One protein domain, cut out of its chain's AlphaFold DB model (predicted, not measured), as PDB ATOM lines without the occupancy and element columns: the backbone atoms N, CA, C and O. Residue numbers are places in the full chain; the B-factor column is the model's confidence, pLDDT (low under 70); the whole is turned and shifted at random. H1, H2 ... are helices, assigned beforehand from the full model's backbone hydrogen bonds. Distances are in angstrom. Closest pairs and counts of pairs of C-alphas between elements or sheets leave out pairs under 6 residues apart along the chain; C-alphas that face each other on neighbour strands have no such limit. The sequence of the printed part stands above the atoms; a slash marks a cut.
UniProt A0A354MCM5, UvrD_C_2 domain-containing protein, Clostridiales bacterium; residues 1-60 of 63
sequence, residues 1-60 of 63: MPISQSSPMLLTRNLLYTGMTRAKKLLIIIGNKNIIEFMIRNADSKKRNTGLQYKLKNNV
ATOM      1  N   MET A   1      13.186  15.262  21.496       90.38
ATOM      2  CA  MET A   1      13.139  13.930  20.868       90.38
ATOM      3  C   MET A   1      13.053  12.876  21.961       90.38
ATOM      4  O   MET A   1      14.034  12.700  22.679       90.38
ATOM      5  N   PRO A   2      11.891  12.229  22.135       89.94
ATOM      6  CA  PRO A   2      11.768  11.091  23.033       89.94
ATOM      7  C   PRO A   2      12.431   9.858  22.407       89.94
ATOM      8  O   PRO A   2      12.240   9.582  21.223       89.94
ATOM      9  N   ILE A   3      13.219   9.132  23.191       92.75
ATOM     10  CA  ILE A   3      13.826   7.853  22.821       92.75
ATOM     11  C   ILE A   3      13.315   6.819  23.820       92.75
ATOM     12  O   ILE A   3      13.765   6.764  24.967       92.75
ATOM     13  N   SER A   4      12.349   6.018  23.382       91.19
ATOM     14  CA  SER A   4      11.794   4.908  24.152       91.19
ATOM     15  C   SER A   4      12.469   3.589  23.781       91.19
ATOM     16  O   SER A   4      13.176   3.484  22.775       91.19
ATOM     17  N   GLN A   5      12.216   2.547  24.575       90.12
ATOM     18  CA  GLN A   5      12.472   1.186  24.114       90.12
ATOM     19  C   GLN A   5      11.678   0.913  22.834       90.12
ATOM     20  O   GLN A   5      10.561   1.395  22.642       90.12
ATOM     21  N   SER A   6      12.309   0.194  21.917       90.88
ATOM     22  CA  SER A   6      11.785  -0.160  20.600       90.88
ATOM     23  C   SER A   6      12.550  -1.375  20.086       90.88
ATOM     24  O   SER A   6      13.552  -1.776  20.679       90.88
ATOM     25  N   SER A   7      12.100  -1.950  18.969       90.56
ATOM     26  CA  SER A   7      12.827  -3.043  18.321       90.56
ATOM     27  C   SER A   7      14.284  -2.634  18.027       90.56
ATOM     28  O   SER A   7      14.496  -1.567  17.434       90.56
ATOM     29  N   PRO A   8      15.289  -3.468  18.370       87.50
ATOM     30  CA  PRO A   8      16.706  -3.176  18.132       87.50
ATOM     31  C   PRO A   8      17.033  -2.813  16.679       87.50
ATOM     32  O   PRO A   8      17.955  -2.042  16.425       87.50
ATOM     33  N   MET A   9      16.244  -3.317  15.721       88.56
ATOM     34  CA  MET A   9      16.407  -3.022  14.295       88.56
ATOM     35  C   MET A   9      16.172  -1.541  13.948       88.56
ATOM     36  O   MET A   9      16.747  -1.048  12.980       88.56
ATOM     37  N   LEU A  10      15.343  -0.826  14.714       90.62
ATOM     38  CA  LEU A  10      15.063   0.598  14.494       90.62
ATOM     39  C   LEU A  10      16.050   1.503  15.240       90.62
ATOM     40  O   LEU A  10      16.304   2.633  14.821       90.62
ATOM     41  N   LEU A  11      16.633   1.000  16.326       93.19
ATOM     42  CA  LEU A  11      17.544   1.723  17.207       93.19
ATOM     43  C   LEU A  11      18.955   1.820  16.597       93.19
ATOM     44  O   LEU A  11      19.904   1.210  17.081       93.19
ATOM     45  N   THR A  12      19.088   2.594  15.520       93.44
ATOM     46  CA  THR A  12      20.327   2.740  14.732       93.44
ATOM     47  C   THR A  12      20.978   4.112  14.898       93.44
ATOM     48  O   THR A  12      20.299   5.116  15.153       93.44
ATOM     49  N   ARG A  13      22.295   4.189  14.659       94.00
ATOM     50  CA  ARG A  13      23.045   5.458  14.682       94.00
ATOM     51  C   ARG A  13      22.487   6.470  13.679       94.00
ATOM     52  O   ARG A  13      22.370   7.650  14.000       94.00
ATOM     53  N   ASN A  14      22.106   6.017  12.484       92.88
ATOM     54  CA  ASN A  14      21.593   6.902  11.433       92.88
ATOM     55  C   ASN A  14      20.261   7.546  11.818       92.88
ATOM     56  O   ASN A  14      20.043   8.721  11.521       92.88
ATOM     57  N   LEU A  15      19.379   6.804  12.494       92.94
ATOM     58  CA  LEU A  15      18.118   7.359  12.974       92.94
ATOM     59  C   LEU A  15      18.360   8.417  14.061       92.94
ATOM     60  O   LEU A  15      17.795   9.509  13.980       92.94
ATOM     61  N   LEU A  16      19.255   8.129  15.016       94.44
ATOM     62  CA  LEU A  16      19.665   9.080  16.057       94.44
ATOM     63  C   LEU A  16      20.244  10.366  15.443       94.44
ATOM     64  O   LEU A  16      19.806  11.466  15.778       94.44
ATOM     65  N   TYR A  17      21.173  10.226  14.495       94.44
ATOM     66  CA  TYR A  17      21.797  11.346  13.788       94.44
ATOM     67  C   TYR A  17      20.780  12.176  12.990       94.44
ATOM     68  O   TYR A  17      20.818  13.408  13.007       94.44
ATOM     69  N   THR A  18      19.827  11.513  12.332       94.50
ATOM     70  CA  THR A  18      18.762  12.181  11.571       94.50
ATOM     71  C   THR A  18      17.874  13.018  12.486       94.50
ATOM     72  O   THR A  18      17.556  14.157  12.161       94.50
ATOM     73  N   GLY A  19      17.470  12.482  13.639       94.25
ATOM     74  CA  GLY A  19      16.677  13.236  14.612       94.25
ATOM     75  C   GLY A  19      17.442  14.425  15.197       94.25
ATOM     76  O   GLY A  19      16.885  15.515  15.320       94.25
ATOM     77  N   MET A  20      18.732  14.231  15.486       95.19
ATOM     78  CA  MET A  20      19.616  15.264  16.026       95.19
ATOM     79  C   MET A  20      19.808  16.437  15.055       95.19
ATOM     80  O   MET A  20      19.649  17.590  15.445       95.19
ATOM     81  N   THR A  21      20.090  16.156  13.782       96.12
ATOM     82  CA  THR A  21      20.392  17.183  12.765       96.12
ATOM     83  C   THR A  21      19.179  17.982  12.287       96.12
ATOM     84  O   THR A  21      19.345  19.046  11.696       96.12
ATOM     85  N   ARG A  22      17.947  17.527  12.557       96.56
ATOM     86  CA  ARG A  22      16.734  18.311  12.261       96.56
ATOM     87  C   ARG A  22      16.509  19.477  13.230       96.56
ATOM     88  O   ARG A  22      15.737  20.382  12.911       96.56
ATOM     89  N   ALA A  23      17.137  19.469  14.407       96.88
ATOM     90  CA  ALA A  23      17.006  20.557  15.371       96.88
ATOM     91  C   ALA A  23      17.871  21.761  14.955       96.88
ATOM     92  O   ALA A  23      19.064  21.617  14.715       96.88
ATOM     93  N   LYS A  24      17.275  22.960  14.880       95.75
ATOM     94  CA  LYS A  24      17.949  24.166  14.349       95.75
ATOM     95  C   LYS A  24      18.602  25.067  15.401       95.75
ATOM     96  O   LYS A  24      19.516  25.807  15.071       95.75
ATOM     97  N   LYS A  25      18.082  25.082  16.631       96.31
ATOM     98  CA  LYS A  25      18.509  26.025  17.688       96.31
ATOM     99  C   LYS A  25      18.660  25.369  19.058       96.31
ATOM    100  O   LYS A  25      19.560  25.725  19.802       96.31
ATOM    101  N   LEU A  26      17.795  24.411  19.385       96.50
ATOM    102  CA  LEU A  26      17.829  23.672  20.642       96.50
ATOM    103  C   LEU A  26      17.365  22.237  20.401       96.50
ATOM    104  O   LEU A  26      16.377  22.012  19.698       96.50
ATOM    105  N   LEU A  27      18.064  21.278  21.002       96.12
ATOM    106  CA  LEU A  27      17.703  19.868  20.999       96.12
ATOM    107  C   LEU A  27      17.637  19.369  22.439       96.12
ATOM    108  O   LEU A  27      18.623  19.424  23.163       96.12
ATOM    109  N   ILE A  28      16.484  18.827  22.821       96.00
ATOM    110  CA  ILE A  28      16.302  18.133  24.095       96.00
ATOM    111  C   ILE A  28      16.029  16.666  23.779       96.00
ATOM    112  O   ILE A  28      15.090  16.356  23.038       96.00
ATOM    113  N   ILE A  29      16.850  15.764  24.311       94.81
ATOM    114  CA  ILE A  29      16.676  14.312  24.192       94.81
ATOM    115  C   ILE A  29      16.206  13.785  25.541       94.81
ATOM    116  O   ILE A  29      16.797  14.102  26.568       94.81
ATOM    117  N   ILE A  30      15.145  12.983  25.531       95.12
ATOM    118  CA  ILE A  30      14.573  12.387  26.740       95.12
ATOM    119  C   ILE A  30      14.520  10.882  26.515       95.12
ATOM    120  O   ILE A  30      13.870  10.431  25.574       95.12
ATOM    121  N   GLY A  31      15.216  10.106  27.340       91.25
ATOM    122  CA  GLY A  31      15.272   8.655  27.193       91.25
ATOM    123  C   GLY A  31      16.340   8.011  28.067       91.25
ATOM    124  O   GLY A  31      17.039   8.680  28.827       91.25
ATOM    125  N   ASN A  32      16.470   6.692  27.952       94.69
ATOM    126  CA  ASN A  32      17.445   5.924  28.719       94.69
ATOM    127  C   ASN A  32      18.846   6.017  28.086       94.69
ATOM    128  O   ASN A  32      19.018   5.731  26.897       94.69
ATOM    129  N   LYS A  33      19.857   6.344  28.899       94.19
ATOM    130  CA  LYS A  33      21.267   6.440  28.487       94.19
ATOM    131  C   LYS A  33      21.770   5.177  27.777       94.19
ATOM    132  O   LYS A  33      22.415   5.288  26.740       94.19
ATOM    133  N   ASN A  34      21.407   3.991  28.263       94.88
ATOM    134  CA  ASN A  34      21.842   2.715  27.686       94.88
ATOM    135  C   ASN A  34      21.303   2.517  26.263       94.88
ATOM    136  O   ASN A  34      21.996   1.973  25.407       94.88
ATOM    137  N   ILE A  35      20.083   2.992  25.982       94.69
ATOM    138  CA  ILE A  35      19.483   2.924  24.640       94.69
ATOM    139  C   ILE A  35      20.217   3.870  23.695       94.69
ATOM    140  O   ILE A  35      20.512   3.502  22.561       94.69
ATOM    141  N   ILE A  36      20.555   5.072  24.162       94.12
ATOM    142  CA  ILE A  36      21.316   6.041  23.369       94.12
ATOM    143  C   ILE A  36      22.701   5.476  23.046       94.12
ATOM    144  O   ILE A  36      23.113   5.492  21.888       94.12
ATOM    145  N   GLU A  37      23.397   4.906  24.028       94.75
ATOM    146  CA  GLU A  37      24.687   4.249  23.805       94.75
ATOM    147  C   GLU A  37      24.585   3.043  22.867       94.75
ATOM    148  O   GLU A  37      25.490   2.820  22.058       94.75
ATOM    149  N   PHE A  38      23.499   2.272  22.951       94.44
ATOM    150  CA  PHE A  38      23.212   1.196  22.008       94.44
ATOM    151  C   PHE A  38      23.044   1.743  20.587       94.44
ATOM    152  O   PHE A  38      23.717   1.271  19.676       94.44
ATOM    153  N   MET A  39      22.220   2.779  20.395       94.38
ATOM    154  CA  MET A  39      22.017   3.420  19.090       94.38
ATOM    155  C   MET A  39      23.322   3.989  18.533       94.38
ATOM    156  O   MET A  39      23.593   3.843  17.344       94.38
ATOM    157  N   ILE A  40      24.153   4.605  19.380       93.31
ATOM    158  CA  ILE A  40      25.484   5.074  18.990       93.31
ATOM    159  C   ILE A  40      26.318   3.879  18.527       93.31
ATOM    160  O   ILE A  40      26.885   3.927  17.443       93.31
ATOM    161  N   ARG A  41      26.396   2.777  19.271       93.12
ATOM    162  CA  ARG A  41      27.197   1.608  18.860       93.12
ATOM    163  C   ARG A  41      26.640   0.886  17.627       93.12
ATOM    164  O   ARG A  41      27.422   0.360  16.839       93.12
ATOM    165  N   ASN A  42      25.328   0.934  17.402       91.19
ATOM    166  CA  ASN A  42      24.641   0.311  16.272       91.19
ATOM    167  C   ASN A  42      24.787   1.132  14.973       91.19
ATOM    168  O   ASN A  42      23.826   1.693  14.433       91.19
ATOM    169  N   ALA A  43      26.026   1.230  14.488       78.88
ATOM    170  CA  ALA A  43      26.368   1.847  13.206       78.88
ATOM    171  C   ALA A  43      26.046   0.942  12.005       78.88
ATOM    172  O   ALA A  43      26.156   1.392  10.861       78.88
ATOM    173  N   ASP A  44      25.647  -0.309  12.260       66.44
ATOM    174  CA  ASP A  44      25.455  -1.335  11.245       66.44
ATOM    175  C   ASP A  44      24.165  -1.083  10.456       66.44
ATOM    176  O   ASP A  44      23.090  -1.655  10.654       66.44
ATOM    177  N   SER A  45      24.274  -0.126   9.544       63.84
ATOM    178  CA  SER A  45      23.317   0.082   8.476       63.84
ATOM    179  C   SER A  45      23.499  -1.101   7.547       63.84
ATOM    180  O   SER A  45      24.356  -1.029   6.666       63.84
ATOM    181  N   LYS A  46      22.763  -2.195   7.809       70.50
ATOM    182  CA  LYS A  46      22.753  -3.432   7.009       70.50
ATOM    183  C   LYS A  46      23.204  -3.137   5.584       70.50
ATOM    184  O   LYS A  46      22.563  -2.329   4.904       70.50
ATOM    185  N   LYS A  47      24.321  -3.745   5.167       78.69
ATOM    186  CA  LYS A  47      24.963  -3.461   3.880       78.69
ATOM    187  C   LYS A  47      23.903  -3.415   2.781       78.69
ATOM    188  O   LYS A  47      23.239  -4.410   2.493       78.69
ATOM    189  N   ARG A  48      23.697  -2.227   2.209       87.25
ATOM    190  CA  ARG A  48      22.642  -2.023   1.220       87.25
ATOM    191  C   ARG A  48      23.079  -2.675  -0.084       87.25
ATOM    192  O   ARG A  48      23.991  -2.186  -0.749       87.25
ATOM    193  N   ASN A  49      22.420  -3.767  -0.454       90.00
ATOM    194  CA  ASN A  49      22.672  -4.448  -1.718       90.00
ATOM    195  C   ASN A  49      22.166  -3.568  -2.871       90.00
ATOM    196  O   ASN A  49      20.975  -3.543  -3.170       90.00
ATOM    197  N   THR A  50      23.067  -2.796  -3.491       90.56
ATOM    198  CA  THR A  50      22.752  -1.937  -4.645       90.56
ATOM    199  C   THR A  50      23.781  -2.112  -5.755       90.56
ATOM    200  O   THR A  50      24.981  -2.092  -5.495       90.56
ATOM    201  N   GLY A  51      23.323  -2.214  -7.005       93.19
ATOM    202  CA  GLY A  51      24.196  -2.287  -8.186       93.19
ATOM    203  C   GLY A  51      24.675  -0.928  -8.710       93.19
ATOM    204  O   GLY A  51      25.427  -0.879  -9.681       93.19
ATOM    205  N   LEU A  52      24.244   0.185  -8.104       93.25
ATOM    206  CA  LEU A  52      24.530   1.533  -8.609       93.25
ATOM    207  C   LEU A  52      26.032   1.835  -8.632       93.25
ATOM    208  O   LEU A  52      26.552   2.307  -9.638       93.25
ATOM    209  N   GLN A  53      26.743   1.499  -7.554       92.12
ATOM    210  CA  GLN A  53      28.189   1.709  -7.468       92.12
ATOM    211  C   GLN A  53      28.946   0.949  -8.569       92.12
ATOM    212  O   GLN A  53      29.886   1.484  -9.153       92.12
ATOM    213  N   TYR A  54      28.521  -0.283  -8.868       92.50
ATOM    214  CA  TYR A  54      29.100  -1.099  -9.935       92.50
ATOM    215  C   TYR A  54      28.860  -0.472 -11.314       92.50
ATOM    216  O   TYR A  54      29.803  -0.296 -12.085       92.50
ATOM    217  N   LYS A  55      27.618  -0.050 -11.595       92.75
ATOM    218  CA  LYS A  55      27.262   0.620 -12.856       92.75
ATOM    219  C   LYS A  55      28.074   1.899 -13.079       92.75
ATOM    220  O   LYS A  55      28.571   2.102 -14.182       92.75
ATOM    221  N   LEU A  56      28.246   2.739 -12.057       93.75
ATOM    222  CA  LEU A  56      29.019   3.981 -12.180       93.75
ATOM    223  C   LEU A  56      30.506   3.709 -12.453       93.75
ATOM    224  O   LEU A  56      31.073   4.295 -13.370       93.75
ATOM    225  N   LYS A  57      31.132   2.770 -11.728       93.44
ATOM    226  CA  LYS A  57      32.553   2.425 -11.926       93.44
ATOM    227  C   LYS A  57      32.847   1.843 -13.312       93.44
ATOM    228  O   LYS A  57      33.884   2.159 -13.887       93.44
ATOM    229  N   ASN A  58      31.954   1.011 -13.846       89.25
ATOM    230  CA  ASN A  58      32.157   0.406 -15.164       89.25
ATOM    231  C   ASN A  58      31.933   1.386 -16.318       89.25
ATOM    232  O   ASN A  58      32.598   1.257 -17.338       89.25
ATOM    233  N   ASN A  59      31.036   2.368 -16.169       76.00
ATOM    234  CA  ASN A  59      30.862   3.402 -17.192       76.00
ATOM    235  C   ASN A  59      32.058   4.364 -17.247       76.00
ATOM    236  O   ASN A  59      32.463   4.737 -18.337       76.00
ATOM    237  N   VAL A  60      32.673   4.707 -16.106       70.75
ATOM    238  CA  VAL A  60      33.864   5.584 -16.074       70.75
ATOM    239  C   VAL A  60      35.099   4.925 -16.700       70.75
ATOM    240  O   VAL A  60      35.922   5.625 -17.261       70.75
TER     241      VAL A  60
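What this domain is: This is residues 1 to 60 of the 63 residues of the protein "UvrD_C_2 domain-containing protein" of Clostridiales bacterium (UniProt A0A354MCM5). A small body, in which H1 and H2 meet as a corner amid loops, sends out an arm ending in H3; residues 47 to 60 stick out. The unnamed residues 1 to 12 come first, residues 2 to 3 pairing briefly, parallel, with residues 30 to 31. The 60 printed residues hold helices H1, H2 and H3 and no named strand: all helix, though with 27 residues in named elements, under half. The whole is flat, 48 by 28 by 14 A, and only just extended, close to loose, with a radius of gyration of the C-alphas of 15.9 A.

Where its parts are: H1, residues 13 to 21, begins at C-alpha 13 (23.045, 5.458, 14.682) and measures 12.2 A. H2, residues 33 to 41, measures 12.3 A. H3, residues 52 to 60, measures 12.6 A and ends at C-alpha 60 (33.864, 5.584, -16.074).

How they stand to each other: H1 and H2 touch, their closest C-alphas, Arg 13 and Met 39, 5.0 A apart. Their tilt of 71 degrees is only just about perpendicular. H3 is apart from both. In H1, H2 and H3 every O i to N i+4 pair is within hydrogen-bond range.

The domain as a whole: The farthest C-alphas, Asn 32 and Asn 59, are 47.9 A apart. The printed part has no cut. The H1 to H2 link is long. Residues 44 to 45 are under pLDDT 70.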